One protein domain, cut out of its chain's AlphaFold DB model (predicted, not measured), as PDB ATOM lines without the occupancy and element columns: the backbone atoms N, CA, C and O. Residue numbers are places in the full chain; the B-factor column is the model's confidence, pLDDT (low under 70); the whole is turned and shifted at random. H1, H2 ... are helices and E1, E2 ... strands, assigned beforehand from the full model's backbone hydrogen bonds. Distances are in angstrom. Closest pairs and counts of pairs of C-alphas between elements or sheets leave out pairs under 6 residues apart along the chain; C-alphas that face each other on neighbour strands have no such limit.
ATOM      1  N   ASP A   2     -11.898 -10.411  -0.004       58.22
ATOM      2  CA  ASP A   2     -11.825  -9.564   1.188       58.22
ATOM      3  C   ASP A   2     -10.866  -8.391   0.929       58.22
ATOM      4  O   ASP A   2      -9.930  -8.488   0.130       58.22
ATOM      5  N   ASP A   3     -11.119  -7.254   1.569       62.72
ATOM      6  CA  ASP A   3     -10.303  -6.049   1.393       62.72
ATOM      7  C   ASP A   3      -8.841  -6.255   1.851       62.72
ATOM      8  O   ASP A   3      -7.943  -5.523   1.433       62.72
ATOM      9  N   ALA A   4      -8.577  -7.279   2.672       63.40
ATOM     10  CA  ALA A   4      -7.252  -7.597   3.199       63.40
ATOM     11  C   ALA A   4      -6.312  -8.173   2.128       63.40
ATOM     12  O   ALA A   4      -5.169  -7.730   2.009       63.40
ATOM     13  N   THR A   5      -6.793  -9.113   1.312       65.50
ATOM     14  CA  THR A   5      -6.012  -9.735   0.232       65.50
ATOM     15  C   THR A   5      -5.594  -8.694  -0.803       65.50
ATOM     16  O   THR A   5      -4.458  -8.677  -1.278       65.50
ATOM     17  N   GLU A   6      -6.511  -7.791  -1.132       68.21
ATOM     18  CA  GLU A   6      -6.270  -6.694  -2.058       68.21
ATOM     19  C   GLU A   6      -5.236  -5.707  -1.522       68.21
ATOM     20  O   GLU A   6      -4.276  -5.384  -2.225       68.21
ATOM     21  N   GLN A   7      -5.386  -5.280  -0.265       69.48
ATOM     22  CA  GLN A   7      -4.417  -4.399   0.374       69.48
ATOM     23  C   GLN A   7      -3.035  -5.058   0.458       69.48
ATOM     24  O   GLN A   7      -2.022  -4.385   0.280       69.48
ATOM     25  N   GLU A   8      -2.964  -6.373   0.671       67.95
ATOM     26  CA  GLU A   8      -1.698  -7.100   0.658       67.95
ATOM     27  C   GLU A   8      -1.054  -7.121  -0.738       67.95
ATOM     28  O   GLU A   8       0.149  -6.869  -0.855       67.95
ATOM     29  N   VAL A   9      -1.830  -7.343  -1.805       70.85
ATOM     30  CA  VAL A   9      -1.345  -7.207  -3.192       70.85
ATOM     31  C   VAL A   9      -0.844  -5.783  -3.442       70.85
ATOM     32  O   VAL A   9       0.257  -5.605  -3.967       70.85
ATOM     33  N   PHE A  10      -1.603  -4.780  -2.999       73.61
ATOM     34  CA  PHE A  10      -1.252  -3.370  -3.130       73.61
ATOM     35  C   PHE A  10       0.079  -3.046  -2.437       73.61
ATOM     36  O   PHE A  10       1.000  -2.489  -3.040       73.61
ATOM     37  N   ASN A  11       0.218  -3.477  -1.182       72.75
ATOM     38  CA  ASN A  11       1.422  -3.296  -0.378       72.75
ATOM     39  C   ASN A  11       2.638  -3.989  -1.015       72.75
ATOM     40  O   ASN A  11       3.753  -3.471  -0.945       72.75
ATOM     41  N   ARG A  12       2.441  -5.142  -1.668       69.19
ATOM     42  CA  ARG A  12       3.509  -5.881  -2.362       69.19
ATOM     43  C   ARG A  12       3.958  -5.222  -3.663       69.19
ATOM     44  O   ARG A  12       5.135  -5.331  -3.992       69.19
ATOM     45  N   MET A  13       3.068  -4.550  -4.397       75.45
ATOM     46  CA  MET A  13       3.442  -3.794  -5.604       75.45
ATOM     47  C   MET A  13       4.318  -2.572  -5.305       75.45
ATOM     48  O   MET A  13       4.992  -2.088  -6.215       75.45
ATOM     49  N   GLN A  14       4.316  -2.102  -4.050       69.02
ATOM     50  CA  GLN A  14       5.119  -0.992  -3.534       69.02
ATOM     51  C   GLN A  14       5.069   0.262  -4.418       69.02
ATOM     52  O   GLN A  14       5.960   0.488  -5.236       69.02
ATOM     53  N   MET A  15       4.068   1.124  -4.217       75.86
ATOM     54  CA  MET A  15       4.130   2.506  -4.705       75.86
ATOM     55  C   MET A  15       5.104   3.332  -3.865       75.86
ATOM     56  O   MET A  15       5.170   3.185  -2.646       75.86
ATOM     57  N   THR A  16       5.853   4.226  -4.509       70.76
ATOM     58  CA  THR A  16       6.667   5.197  -3.770       70.76
ATOM     59  C   THR A  16       5.770   6.290  -3.186       70.76
ATOM     60  O   THR A  16       4.739   6.625  -3.771       70.76
ATOM     61  N   GLN A  17       6.182   6.918  -2.078       69.99
ATOM     62  CA  GLN A  17       5.462   8.076  -1.519       69.99
ATOM     63  C   GLN A  17       5.282   9.204  -2.543       69.99
ATOM     64  O   GLN A  17       4.278   9.907  -2.524       69.99
ATOM     65  N   PHE A  18       6.255   9.387  -3.442       69.99
ATOM     66  CA  PHE A  18       6.150  10.376  -4.510       69.99
ATOM     67  C   PHE A  18       4.995  10.055  -5.460       69.99
ATOM     68  O   PHE A  18       4.229  10.946  -5.800       69.99
ATOM     69  N   GLU A  19       4.833   8.795  -5.862       76.36
ATOM     70  CA  GLU A  19       3.745   8.389  -6.756       76.36
ATOM     71  C   GLU A  19       2.383   8.433  -6.088       76.36
ATOM     72  O   GLU A  19       1.425   8.852  -6.729       76.36
ATOM     73  N   GLU A  20       2.290   8.044  -4.814       78.46
ATOM     74  CA  GLU A  20       1.039   8.174  -4.061       78.46
ATOM     75  C   GLU A  20       0.560   9.625  -4.020       78.46
ATOM     76  O   GLU A  20      -0.635   9.869  -4.164       78.46
ATOM     77  N   LYS A  21       1.487  10.585  -3.910       76.18
ATOM     78  CA  LYS A  21       1.185  12.022  -3.905       76.18
ATOM     79  C   LYS A  21       0.732  12.583  -5.253       76.18
ATOM     80  O   LYS A  21       0.273  13.716  -5.280       76.18
ATOM     81  N   ARG A  22       0.861  11.840  -6.359       78.44
ATOM     82  CA  ARG A  22       0.400  12.303  -7.683       78.44
ATOM     83  C   ARG A  22      -1.096  12.096  -7.896       78.44
ATOM     84  O   ARG A  22      -1.648  12.667  -8.829       78.44
ATOM     85  N   PHE A  23      -1.727  11.244  -7.092       82.19
ATOM     86  CA  PHE A  23      -3.170  11.054  -7.145       82.19
ATOM     87  C   PHE A  23      -3.826  12.217  -6.418       82.19
ATOM     88  O   PHE A  23      -3.637  12.385  -5.217       82.19
ATOM     89  N   GLU A  24      -4.583  13.016  -7.158       76.82
ATOM     90  CA  GLU A  24      -5.287  14.187  -6.648       76.82
ATOM     91  C   GLU A  24      -6.784  14.039  -6.918       76.82
ATOM     92  O   GLU A  24      -7.190  13.409  -7.895       76.82
ATOM     93  N   LEU A  25      -7.611  14.625  -6.051       78.02
ATOM     94  CA  LEU A  25      -9.031  14.789  -6.343       78.02
ATOM     95  C   LEU A  25      -9.234  15.965  -7.286       78.02
ATOM     96  O   LEU A  25      -8.716  17.058  -7.051       78.02
ATOM     97  N   VAL A  26     -10.098  15.769  -8.273       77.82
ATOM     98  CA  VAL A  26     -10.585  16.843  -9.132       77.82
ATOM     99  C   VAL A  26     -12.104  16.850  -9.100       77.82
ATOM    100  O   VAL A  26     -12.745  15.807  -9.193       77.82
ATOM    101  N   VAL A  27     -12.681  18.040  -8.964       77.55
ATOM    102  CA  VAL A  27     -14.130  18.237  -9.062       77.55
ATOM    103  C   VAL A  27     -14.538  18.130 -10.528       77.55
ATOM    104  O   VAL A  27     -13.962  18.821 -11.375       77.55
ATOM    105  N   ILE A  28     -15.528  17.290 -10.828       73.18
ATOM    106  CA  ILE A  28     -16.113  17.197 -12.165       73.18
ATOM    107  C   ILE A  28     -16.806  18.530 -12.462       73.18
ATOM    108  O   ILE A  28     -17.611  19.021 -11.676       73.18
ATOM    109  N   ARG A  29     -16.454  19.153 -13.590       65.16
ATOM    110  CA  ARG A  29     -17.045  20.432 -14.028       65.16
ATOM    111  C   ARG A  29     -17.915  20.311 -15.277       65.16
ATOM    112  O   ARG A  29     -18.528  21.298 -15.664       65.16
ATOM    113  N   ALA A  30     -17.926  19.148 -15.922       67.64
ATOM    114  CA  ALA A  30     -18.648  18.911 -17.164       67.64
ATOM    115  C   ALA A  30     -19.469  17.623 -17.046       67.64
ATOM    116  O   ALA A  30     -18.924  16.584 -16.679       67.64
ATOM    117  N   GLU A  31     -20.754  17.705 -17.381       66.57
ATOM    118  CA  GLU A  31     -21.725  16.604 -17.260       66.57
ATOM    119  C   GLU A  31     -21.369  15.393 -18.148       66.57
ATOM    120  O   GLU A  31     -21.710  14.262 -17.820       66.57
ATOM    121  N   ASP A  32     -20.597  15.599 -19.221       67.50
ATOM    122  CA  ASP A  32     -20.266  14.557 -20.209       67.50
ATOM    123  C   ASP A  32     -18.989  13.762 -19.869       67.50
ATOM    124  O   ASP A  32     -18.418  13.062 -20.713       67.50
ATOM    125  N   THR A  33     -18.465  13.921 -18.656       73.61
ATOM    126  CA  THR A  33     -17.174  13.343 -18.283       73.61
ATOM    127  C   THR A  33     -17.317  11.834 -18.069       73.61
ATOM    128  O   THR A  33     -17.990  11.396 -17.143       73.61
ATOM    129  N   VAL A  34     -16.670  11.016 -18.908       79.88
ATOM    130  CA  VAL A  34     -16.694   9.550 -18.760       79.88
ATOM    131  C   VAL A  34     -15.804   9.136 -17.591       79.88
ATOM    132  O   VAL A  34     -14.591   9.358 -17.619       79.88
ATOM    133  N   VAL A  35     -16.408   8.505 -16.586       83.93
ATOM    134  CA  VAL A  35     -15.726   8.040 -15.376       83.93
ATOM    135  C   VAL A  35     -15.757   6.517 -15.310       83.93
ATOM    136  O   VAL A  35     -16.737   5.872 -15.676       83.93
ATOM    137  N   VAL A  36     -14.657   5.930 -14.851       81.48
ATOM    138  CA  VAL A  36     -14.578   4.516 -14.511       81.48
ATOM    139  C   VAL A  36     -15.247   4.321 -13.154       81.48
ATOM    140  O   VAL A  36     -14.725   4.746 -12.117       81.48
ATOM    141  N   GLU A  37     -16.411   3.680 -13.194       80.34
ATOM    142  CA  GLU A  37     -17.152   3.238 -12.013       80.34
ATOM    143  C   GLU A  37     -16.316   2.281 -11.151       80.34
ATOM    144  O   GLU A  37     -15.462   1.560 -11.690       80.34
ATOM    145  N   PRO A  38     -16.554   2.233  -9.826       73.93
ATOM    146  CA  PRO A  38     -15.892   1.277  -8.959       73.93
ATOM    147  C   PRO A  38     -16.111  -0.132  -9.495       73.93
ATOM    148  O   PRO A  38     -17.235  -0.562  -9.760       73.93
ATOM    149  N   LEU A  39     -15.029  -0.893  -9.628       67.82
ATOM    150  CA  LEU A  39     -15.140  -2.256 -10.141       67.82
ATOM    151  C   LEU A  39     -15.856  -3.185  -9.146       67.82
ATOM    152  O   LEU A  39     -16.166  -4.327  -9.500       67.82
ATOM    153  N   ARG A  40     -16.053  -2.746  -7.889       68.35
ATOM    154  CA  ARG A  40     -16.617  -3.545  -6.791       68.35
ATOM    155  C   ARG A  40     -17.300  -2.689  -5.738       68.35
ATOM    156  O   ARG A  40     -16.701  -1.747  -5.229       68.35
ATOM    157  N   GLN A  41     -18.444  -3.184  -5.274       64.65
ATOM    158  CA  GLN A  41     -19.079  -2.702  -4.056       64.65
ATOM    159  C   GLN A  41     -18.231  -3.072  -2.837       64.65
ATOM    160  O   GLN A  41     -17.995  -4.249  -2.554       64.65
ATOM    161  N   ARG A  42     -17.768  -2.047  -2.120       66.23
ATOM    162  CA  ARG A  42     -17.001  -2.177  -0.880       66.23
ATOM    163  C   ARG A  42     -17.667  -1.364   0.219       66.23
ATOM    164  O   ARG A  42     -17.870  -0.162   0.058       66.23
ATOM    165  N   GLU A  43     -17.918  -1.996   1.357       70.60
ATOM    166  CA  GLU A  43     -18.384  -1.309   2.570       70.60
ATOM    167  C   GLU A  43     -17.249  -1.068   3.572       70.60
ATOM    168  O   GLU A  43     -17.356  -0.185   4.419       70.60
ATOM    169  N   THR A  44     -16.130  -1.793   3.469       76.52
ATOM    170  CA  THR A  44     -15.032  -1.700   4.441       76.52
ATOM    171  C   THR A  44     -13.859  -0.899   3.874       76.52
ATOM    172  O   THR A  44     -13.533  -0.959   2.688       76.52
ATOM    173  N   CYS A  45     -13.220  -0.084   4.714       76.86
ATOM    174  CA  CYS A  45     -11.994   0.609   4.346       76.86
ATOM    175  C   CYS A  45     -10.813  -0.379   4.343       76.86
ATOM    176  O   CYS A  45     -10.528  -0.985   5.372       76.86
ATOM    177  N   PRO A  46     -10.039  -0.490   3.258       69.17
ATOM    178  CA  PRO A  46      -8.926  -1.439   3.175       69.17
ATOM    179  C   PRO A  46      -7.691  -1.026   3.989       69.17
ATOM    180  O   PRO A  46      -6.862  -1.875   4.306       69.17
ATOM    181  N   LYS A  47      -7.564   0.256   4.366       74.81
ATOM    182  CA  LYS A  47      -6.418   0.751   5.147       74.81
ATOM    183  C   LYS A  47      -6.629   0.648   6.661       74.81
ATOM    184  O   LYS A  47      -5.691   0.322   7.378       74.81
ATOM    185  N   CYS A  48      -7.834   0.947   7.155       80.38
ATOM    186  CA  CYS A  48      -8.147   0.941   8.594       80.38
ATOM    187  C   CYS A  48      -9.196  -0.100   9.010       80.38
ATOM    188  O   CYS A  48      -9.504  -0.204  10.195       80.38
ATOM    189  N   HIS A  49      -9.754  -0.851   8.058       77.12
ATOM    190  CA  HIS A  49     -10.777  -1.880   8.271       77.12
ATOM    191  C   HIS A  49     -12.098  -1.382   8.884       77.12
ATOM    192  O   HIS A  49     -12.896  -2.172   9.381       77.12
ATOM    193  N   GLN A  50     -12.365  -0.074   8.827       80.22
ATOM    194  CA  GLN A  50     -13.636   0.497   9.268       80.22
ATOM    195  C   GLN A  50     -14.759   0.159   8.279       80.22
ATOM    196  O   GLN A  50     -14.625   0.427   7.086       80.22
ATOM    197  N   ILE A  51     -15.865  -0.392   8.780       80.30
ATOM    198  CA  ILE A  51     -17.092  -0.643   8.009       80.30
ATOM    199  C   ILE A  51     -17.896   0.659   7.923       80.30
ATOM    200  O   ILE A  51     -18.076   1.355   8.927       80.30
ATOM    201  N   LEU A  52     -18.367   0.998   6.729       78.31
ATOM    202  CA  LEU A  52     -19.082   2.232   6.418       78.31
ATOM    203  C   LEU A  52     -20.465   1.915   5.848       78.31
ATOM    204  O   LEU A  52     -20.695   0.842   5.308       78.31
ATOM    205  N   SER A  53     -21.405   2.852   5.993       77.27
ATOM    206  CA  SER A  53     -22.829   2.635   5.688       77.27
ATOM    207  C   SER A  53     -23.170   2.535   4.207       77.27
ATOM    208  O   SER A  53     -24.291   2.160   3.873       77.27
ATOM    209  N   SER A  54     -22.260   2.935   3.322       75.62
ATOM    210  CA  SER A  54     -22.454   2.863   1.878       75.62
ATOM    211  C   SER A  54     -21.114   2.866   1.143       75.62
ATOM    212  O   SER A  54     -20.103   3.347   1.668       75.62
ATOM    213  N   GLU A  55     -21.124   2.395  -0.104       75.69
ATOM    214  CA  GLU A  55     -19.979   2.468  -1.016       75.69
ATOM    215  C   GLU A  55     -19.478   3.905  -1.197       75.69
ATOM    216  O   GLU A  55     -18.272   4.156  -1.152       75.69
ATOM    217  N   LEU A  56     -20.407   4.859  -1.309       75.89
ATOM    218  CA  LEU A  56     -20.109   6.279  -1.461       75.89
ATOM    219  C   LEU A  56     -19.403   6.850  -0.222       75.89
ATOM    220  O   LEU A  56     -18.397   7.551  -0.339       75.89
ATOM    221  N   SER A  57     -19.871   6.493   0.979       75.88
ATOM    222  CA  SER A  57     -19.196   6.857   2.230       75.88
ATOM    223  C   SER A  57     -17.785   6.274   2.296       75.88
ATOM    224  O   SER A  57     -16.864   6.928   2.785       75.88
ATOM    225  N   ARG A  58     -17.595   5.055   1.779       80.48
ATOM    226  CA  ARG A  58     -16.282   4.418   1.737       80.48
ATOM    227  C   ARG A  58     -15.340   5.061   0.734       80.48
ATOM    228  O   ARG A  58     -14.191   5.275   1.108       80.48
ATOM    229  N   LEU A  59     -15.804   5.415  -0.465       77.24
ATOM    230  CA  LEU A  59     -15.029   6.183  -1.451       77.24
ATOM    231  C   LEU A  59     -14.483   7.476  -0.833       77.24
ATOM    232  O   LEU A  59     -13.290   7.749  -0.908       77.24
ATOM    233  N   TRP A  60     -15.326   8.207  -0.105       76.41
ATOM    234  CA  TRP A  60     -14.904   9.412   0.604       76.41
ATOM    235  C   TRP A  60     -13.917   9.153   1.742       76.41
ATOM    236  O   TRP A  60     -12.947   9.892   1.919       76.41
ATOM    237  N   HIS A  61     -14.127   8.087   2.514       80.01
ATOM    238  CA  HIS A  61     -13.255   7.755   3.636       80.01
ATOM    239  C   HIS A  61     -11.810   7.444   3.209       80.01
ATOM    240  O   HIS A  61     -10.883   7.639   3.995       80.01
ATOM    241  N   GLN A  62     -11.580   7.016   1.963       77.64
ATOM    242  CA  GLN A  62     -10.231   6.803   1.418       77.64
ATOM    243  C   GLN A  62      -9.345   8.045   1.558       77.64
ATOM    244  O   GLN A  62      -8.146   7.931   1.808       77.64
ATOM    245  N   PHE A  63      -9.939   9.229   1.421       74.39
ATOM    246  CA  PHE A  63      -9.209  10.489   1.385       74.39
ATOM    247  C   PHE A  63      -8.726  10.938   2.753       74.39
ATOM    248  O   PHE A  63      -7.691  11.587   2.836       74.39
ATOM    249  N   VAL A  64      -9.384  10.496   3.830       76.08
ATOM    250  CA  VAL A  64      -8.908  10.706   5.206       76.08
ATOM    251  C   VAL A  64      -7.516  10.091   5.408       76.08
ATOM    252  O   VAL A  64      -6.748  10.528   6.260       76.08
ATOM    253  N   HIS A  65      -7.171   9.091   4.592       75.56
ATOM    254  CA  HIS A  65      -5.888   8.399   4.635       75.56
ATOM    255  C   HIS A  65      -4.809   8.986   3.724       75.56
ATOM    256  O   HIS A  65      -3.700   8.439   3.702       75.56
ATOM    257  N   MET A  66      -5.112  10.027   2.947       71.47
ATOM    258  CA  MET A  66      -4.129  10.701   2.102       71.47
ATOM    259  C   MET A  66      -3.334  11.721   2.914       71.47
ATOM    260  O   MET A  66      -3.908  12.510   3.651       71.47
ATOM    261  N   ASP A  67      -2.016  11.782   2.716       63.84
ATOM    262  CA  ASP A  67      -1.158  12.757   3.410       63.84
ATOM    263  C   ASP A  67      -1.553  14.218   3.132       63.84
ATOM    264  O   ASP A  67      -1.314  15.097   3.954       63.84
ATOM    265  N   ALA A  68      -2.145  14.487   1.964       53.09
ATOM    266  CA  ALA A  68      -2.610  15.818   1.574       53.09
ATOM    267  C   ALA A  68      -3.897  16.251   2.299       53.09
ATOM    268  O   ALA A  68      -4.359  17.381   2.133       53.09
ATOM    269  N   TYR A  69      -4.501  15.357   3.077       61.93
ATOM    270  CA  TYR A  69      -5.772  15.595   3.721       61.93
ATOM    271  C   TYR A  69      -5.653  16.574   4.890       61.93
ATOM    272  O   TYR A  69      -4.961  16.339   5.878       61.93
ATOM    273  N   ASN A  70      -6.373  17.684   4.786       57.91
ATOM    274  CA  ASN A  70      -6.316  18.815   5.709       57.91
ATOM    275  C   ASN A  70      -7.413  18.800   6.792       57.91
ATOM    276  O   ASN A  70      -7.565  19.788   7.508       57.91
ATOM    277  N   GLY A  71      -8.153  17.695   6.949       54.46
ATOM    278  CA  GLY A  71      -9.015  17.476   8.118       54.46
ATOM    279  C   GLY A  71     -10.462  17.971   8.018       54.46
ATOM    280  O   GLY A  71     -11.095  18.142   9.054       54.46
ATOM    281  N   PHE A  72     -11.011  18.197   6.817       53.55
ATOM    282  CA  PHE A  72     -12.399  18.681   6.666       53.55
ATOM    283  C   PHE A  72     -13.499  17.671   7.066       53.55
ATOM    284  O   PHE A  72     -14.570  18.072   7.509       53.55
ATOM    285  N   LEU A  73     -13.253  16.372   6.936       53.87
ATOM    286  CA  LEU A  73     -14.076  15.256   7.433       53.87
ATOM    287  C   LEU A  73     -13.427  14.691   8.708       53.87
ATOM    288  O   LEU A  73     -12.278  14.230   8.703       53.87
ATOM    289  N   ASP A  74     -14.166  14.683   9.810       50.37
ATOM    290  CA  ASP A  74     -13.764  13.927  10.992       50.37
ATOM    291  C   ASP A  74     -13.984  12.435  10.691       50.37
ATOM    292  O   ASP A  74     -15.105  12.018  10.396       50.37
ATOM    293  N   GLY A  75     -12.925  11.619  10.752       48.85
ATOM    294  CA  GLY A  75     -12.962  10.182  10.424       48.85
ATOM    295  C   GLY A  75     -13.943   9.352  11.270       48.85
ATOM    296  O   GLY A  75     -14.107   8.155  11.039       48.85
ATOM    297  N   LYS A  76     -14.600   9.981  12.250       51.74
ATOM    298  CA  LYS A  76     -15.569   9.380  13.169       51.74
ATOM    299  C   LYS A  76     -17.036   9.531  12.764       51.74
ATOM    300  O   LYS A  76     -17.863   8.856  13.373       51.74
ATOM    301  N   PHE A  77     -17.388  10.351  11.772       46.90
ATOM    302  CA  PHE A  77     -18.795  10.602  11.442       46.90
ATOM    303  C   PHE A  77     -19.128  10.325   9.972       46.90
ATOM    304  O   PHE A  77     -18.415  10.733   9.059       46.90
ATOM    305  N   GLN A  78     -20.259   9.645   9.752       49.05
ATOM    306  CA  GLN A  78     -20.968   9.590   8.470       49.05
ATOM    307  C   GLN A  78     -21.526  10.990   8.180       49.05
ATOM    308  O   GLN A  78     -22.674  11.288   8.495       49.05
ATOM    309  N   ILE A  79     -20.684  11.902   7.702       50.85
ATOM    310  CA  ILE A  79     -21.093  13.282   7.427       50.85
ATOM    311  C   ILE A  79     -21.693  13.342   6.020       50.85
ATOM    312  O   ILE A  79     -21.206  12.670   5.108       50.85
ATOM    313  N   GLN A  80     -22.760  14.141   5.871       50.36
ATOM    314  CA  GLN A  80     -23.294  14.588   4.582       50.36
ATOM    315  C   GLN A  80     -22.135  14.945   3.655       50.36
ATOM    316  O   GLN A  80     -21.326  15.823   3.957       50.36
ATOM    317  N   LEU A  81     -22.034  14.203   2.560       54.44
ATOM    318  CA  LEU A  81     -20.976  14.398   1.587       54.44
ATOM    319  C   LEU A  81     -21.097  15.805   0.997       54.44
ATOM    320  O   LEU A  81     -22.218  16.278   0.805       54.44
ATOM    321  N   PRO A  82     -19.979  16.491   0.722       53.96
ATOM    322  CA  PRO A  82     -20.026  17.722  -0.049       53.96
ATOM    323  C   PRO A  82     -20.755  17.486  -1.384       53.96
ATOM    324  O   PRO A  82     -20.455  16.503  -2.059       53.96
ATOM    325  N   ASP A  83     -21.671  18.385  -1.763       58.91
ATOM    326  CA  ASP A  83     -22.456  18.344  -3.017       58.91
ATOM    327  C   ASP A  83     -21.593  18.673  -4.252       58.91
ATOM    328  O   ASP A  83     -21.875  19.586  -5.029       58.91
ATOM    329  N   PHE A  84     -20.480  17.970  -4.429       61.85
ATOM    330  CA  PHE A  84     -19.718  18.040  -5.661       61.85
ATOM    331  C   PHE A  84     -19.269  16.653  -6.093       61.85
ATOM    332  O   PHE A  84     -18.740  15.861  -5.312       61.85
ATOM    333  N   GLU A  85     -19.479  16.367  -7.371       71.42
ATOM    334  CA  GLU A  85     -18.986  15.151  -7.994       71.42
ATOM    335  C   GLU A  85     -17.469  15.252  -8.148       71.42
ATOM    336  O   GLU A  85     -16.929  16.277  -8.580       71.42
ATOM    337  N   PHE A  86     -16.760  14.198  -7.760       77.37
ATOM    338  CA  PHE A  86     -15.306  14.154  -7.798       77.37
ATOM    339  C   PHE A  86     -14.814  12.949  -8.582       77.37
ATOM    340  O   PHE A  86     -15.476  11.918  -8.666       77.37
ATOM    341  N   VAL A  87     -13.605  13.083  -9.112       86.07
ATOM    342  CA  VAL A  87     -12.869  12.013  -9.777       86.07
ATOM    343  C   VAL A  87     -11.410  12.042  -9.382       86.07
ATOM    344  O   VAL A  87     -10.867  13.060  -8.947       86.07
ATOM    345  N   ILE A  88     -10.770  10.901  -9.586       86.90
ATOM    346  CA  ILE A  88      -9.348  10.684  -9.403       86.90
ATOM    347  C   ILE A  88      -8.763  10.475 -10.801       86.90
ATOM    348  O   ILE A  88      -8.953   9.405 -11.390       86.90
ATOM    349  N   PRO A  89      -8.087  11.479 -11.382       86.88
ATOM    350  CA  PRO A  89      -7.430  11.313 -12.664       86.88
ATOM    351  C   PRO A  89      -6.267  10.339 -12.548       86.88
ATOM    352  O   PRO A  89      -5.542  10.323 -11.548       86.88
ATOM    353  N   CYS A  90      -6.029   9.567 -13.606       88.89
ATOM    354  CA  CYS A  90      -4.755   8.882 -13.733       88.89
ATOM    355  C   CYS A  90      -3.618   9.926 -13.736       88.89
ATOM    356  O   CYS A  90      -3.631  10.839 -14.562       88.89
ATOM    357  N   PRO A  91      -2.594   9.796 -12.878       83.70
ATOM    358  CA  PRO A  91      -1.505  10.773 -12.815       83.70
ATOM    359  C   PRO A  91      -0.524  10.687 -13.995       83.70
ATOM    360  O   PRO A  91       0.448  11.450 -14.060       83.70
ATOM    361  N   PHE A  92      -0.711   9.728 -14.905       78.84
ATOM    362  CA  PHE A  92       0.116   9.589 -16.094       78.84
ATOM    363  C   PHE A  92      -0.357  10.571 -17.167       78.84
ATOM    364  O   PHE A  92      -1.499  10.511 -17.606       78.84
ATOM    365  N   SER A  93       0.525  11.471 -17.610       73.36
ATOM    366  CA  SER A  93       0.161  12.673 -18.382       73.36
ATOM    367  C   SER A  93      -0.533  12.415 -19.721       73.36
ATOM    368  O   SER A  93      -1.141  13.324 -20.273       73.36
ATOM    369  N   THR A  94      -0.414  11.208 -20.275       75.11
ATOM    370  CA  THR A  94      -1.059  10.812 -21.537       75.11
ATOM    371  C   THR A  94      -2.297   9.940 -21.334       75.11
ATOM    372  O   THR A  94      -2.898   9.520 -22.318       75.11
ATOM    373  N   CYS A  95      -2.669   9.627 -20.091       80.74
ATOM    374  CA  CYS A  95      -3.858   8.847 -19.774       80.74
ATOM    375  C   CYS A  95      -5.017   9.784 -19.430       80.74
ATOM    376  O   CYS A  95      -4.907  10.609 -18.529       80.74
ATOM    377  N   SER A  96      -6.140   9.639 -20.130       86.26
ATOM    378  CA  SER A  96      -7.351  10.434 -19.904       86.26
ATOM    379  C   SER A  96      -8.374   9.743 -18.999       86.26
ATOM    380  O   SER A  96      -9.496  10.226 -18.884       86.26
ATOM    381  N   LEU A  97      -8.033   8.592 -18.407       88.27
ATOM    382  CA  LEU A  97      -8.958   7.856 -17.550       88.27
ATOM    383  C   LEU A  97      -9.133   8.549 -16.199       88.27
ATOM    384  O   LEU A  97      -8.171   9.004 -15.571       88.27
ATOM    385  N   LEU A  98     -10.385   8.577 -15.762       89.66
ATOM    386  CA  LEU A  98     -10.856   9.170 -14.522       89.66
ATOM    387  C   LEU A  98     -11.553   8.075 -13.722       89.66
ATOM    388  O   LEU A  98     -12.308   7.299 -14.298       89.66
ATOM    389  N   PHE A  99     -11.303   8.001 -12.421       88.80
ATOM    390  CA  PHE A  99     -11.792   6.922 -11.565       88.80
ATOM    391  C   PHE A  99     -12.586   7.477 -10.390       88.80
ATOM    392  O   PHE A  99     -12.239   8.533  -9.860       88.80
ATOM    393  N   LEU A 100     -13.595   6.734  -9.938       84.39
ATOM    394  CA  LEU A 100     -14.240   7.004  -8.651       84.39
ATOM    395  C   LEU A 100     -13.428   6.437  -7.477       84.39
ATOM    396  O   LEU A 100     -13.268   7.111  -6.462       84.39
ATOM    397  N   ASP A 101     -12.885   5.222  -7.612       82.73
ATOM    398  CA  ASP A 101     -12.128   4.545  -6.552       82.73
ATOM    399  C   ASP A 101     -10.608   4.747  -6.698       82.73
ATOM    400  O   ASP A 101     -10.012   4.404  -7.724       82.73
ATOM    401  N   LEU A 102      -9.950   5.241  -5.639       82.38
ATOM    402  CA  LEU A 102      -8.496   5.431  -5.600       82.38
ATOM    403  C   LEU A 102      -7.735   4.126  -5.814       82.38
ATOM    404  O   LEU A 102      -6.670   4.129  -6.426       82.38
ATOM    405  N   ILE A 103      -8.245   3.007  -5.308       81.87
ATOM    406  CA  ILE A 103      -7.565   1.717  -5.439       81.87
ATOM    407  C   ILE A 103      -7.554   1.267  -6.890       81.87
ATOM    408  O   ILE A 103      -6.506   0.855  -7.386       81.87
ATOM    409  N   ASP A 104      -8.681   1.417  -7.583       82.68
ATOM    410  CA  ASP A 104      -8.790   1.061  -8.996       82.68
ATOM    411  C   ASP A 104      -7.886   1.969  -9.841       82.68
ATOM    412  O   ASP A 104      -7.127   1.477 -10.680       82.68
ATOM    413  N   ALA A 105      -7.852   3.273  -9.535       86.51
ATOM    414  CA  ALA A 105      -6.943   4.227 -10.172       86.51
ATOM    415  C   ALA A 105      -5.468   3.834  -9.997       86.51
ATOM    416  O   ALA A 105      -4.668   3.908 -10.937       86.51
ATOM    417  N   ARG A 106      -5.083   3.407  -8.790       86.42
ATOM    418  CA  ARG A 106      -3.700   3.032  -8.506       86.42
ATOM    419  C   ARG A 106      -3.326   1.674  -9.113       86.42
ATOM    420  O   ARG A 106      -2.208   1.541  -9.609       86.42
ATOM    421  N   PHE A 107      -4.230   0.690  -9.128       83.51
ATOM    422  CA  PHE A 107      -4.011  -0.569  -9.854       83.51
ATOM    423  C   PHE A 107      -3.820  -0.311 -11.341       83.51
ATOM    424  O   PHE A 107      -2.846  -0.790 -11.917       83.51
ATOM    425  N   HIS A 108      -4.703   0.489 -11.938       86.24
ATOM    426  CA  HIS A 108      -4.563   0.917 -13.322       86.24
ATOM    427  C   HIS A 108      -3.182   1.542 -13.567       86.24
ATOM    428  O   HIS A 108      -2.471   1.128 -14.477       86.24
ATOM    429  N   TYR A 109      -2.751   2.475 -12.713       86.73
ATOM    430  CA  TYR A 109      -1.433   3.095 -12.838       86.73
ATOM    431  C   TYR A 109      -0.274   2.096 -12.755       86.73
ATOM    432  O   TYR A 109       0.663   2.171 -13.551       86.73
ATOM    433  N   LEU A 110      -0.326   1.153 -11.817       84.92
ATOM    434  CA  LEU A 110       0.742   0.174 -11.637       84.92
ATOM    435  C   LEU A 110       0.822  -0.817 -12.801       84.92
ATOM    436  O   LEU A 110       1.920  -1.124 -13.270       84.92
ATOM    437  N   LEU A 111      -0.321  -1.307 -13.271       81.27
ATOM    438  CA  LEU A 111      -0.371  -2.322 -14.318       81.27
ATOM    439  C   LEU A 111      -0.104  -1.718 -15.700       81.27
ATOM    440  O   LEU A 111       0.804  -2.164 -16.400       81.27
ATOM    441  N   GLU A 112      -0.818  -0.650 -16.054       81.26
ATOM    442  CA  GLU A 112      -0.772  -0.073 -17.402       81.26
ATOM    443  C   GLU A 112       0.420   0.873 -17.594       81.26
ATOM    444  O   GLU A 112       1.076   0.848 -18.635       81.26
ATOM    445  N   HIS A 113       0.754   1.690 -16.584       80.13
ATOM    446  CA  HIS A 113       1.755   2.760 -16.739       80.13
ATOM    447  C   HIS A 113       3.106   2.445 -16.099       80.13
ATOM    448  O   HIS A 113       4.132   2.926 -16.573       80.13
ATOM    449  N   GLN A 114       3.144   1.624 -15.046       77.65
ATOM    450  CA  GLN A 114       4.400   1.144 -14.448       77.65
ATOM    451  C   GLN A 114       4.829  -0.233 -14.971       77.65
ATOM    452  O   GLN A 114       5.874  -0.738 -14.556       77.65
TER     453      GLN A 114
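AT A GLANCE: This is residues 2 to 114 of the 377 residues of the protein "C2H2-type domain-containing protein" of Caenorhabditis elegans (UniProt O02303). This is a model with little regular structure: long loops wind about four helices that do not bundle, with H1 and H3 near H4. The short strand E1 is tied by antiparallel pairings to loop residues 26 to 27 and 98 to 99. The 113 printed residues, with H1, H2, H3, E1, H4 in order, are mostly helix, but named elements hold only 41; the whole is compact, radius of gyration of the C-alphas 13.8 A, spanning 36 by 36 by 26 A.

HOW THE PARTS SIT: H4, residues 102 to 113, and H1, residues 3 to 13, are close but not clearly touching, closest C-alphas Met 13 and Leu 110 at 7.7 A. H3, residues 55 to 64, is about perpendicular to H4 at 76 degrees, close but not clearly touching; the closest C-alphas, Gln 62 and Leu 102, are 7.4 A apart. The closest C-alphas of E1, residues 86 to 89, and H4 are Ile 88 and Leu 102, 6.5 A apart. H2, residues 17 to 20, is only just apart from H4, at 8.3 A between closest C-alphas. Every O i to N i+4 pair is within hydrogen-bond range in H1 and H4, 4 of 6 in H3; H2 is too short for one.

IN THESE COORDINATES: H1, 15.6 A long, begins at C-alpha 3 (-10.303, -6.049, 1.393); H4, 15.4 A, ends at C-alpha 113 (1.755, 2.760, -16.739).

THE WHOLE: The printed part has no cut; H2 to H3, H3 to E1 and E1 to H4 are long links. Residues 67 to 84 are among 38 under pLDDT 70.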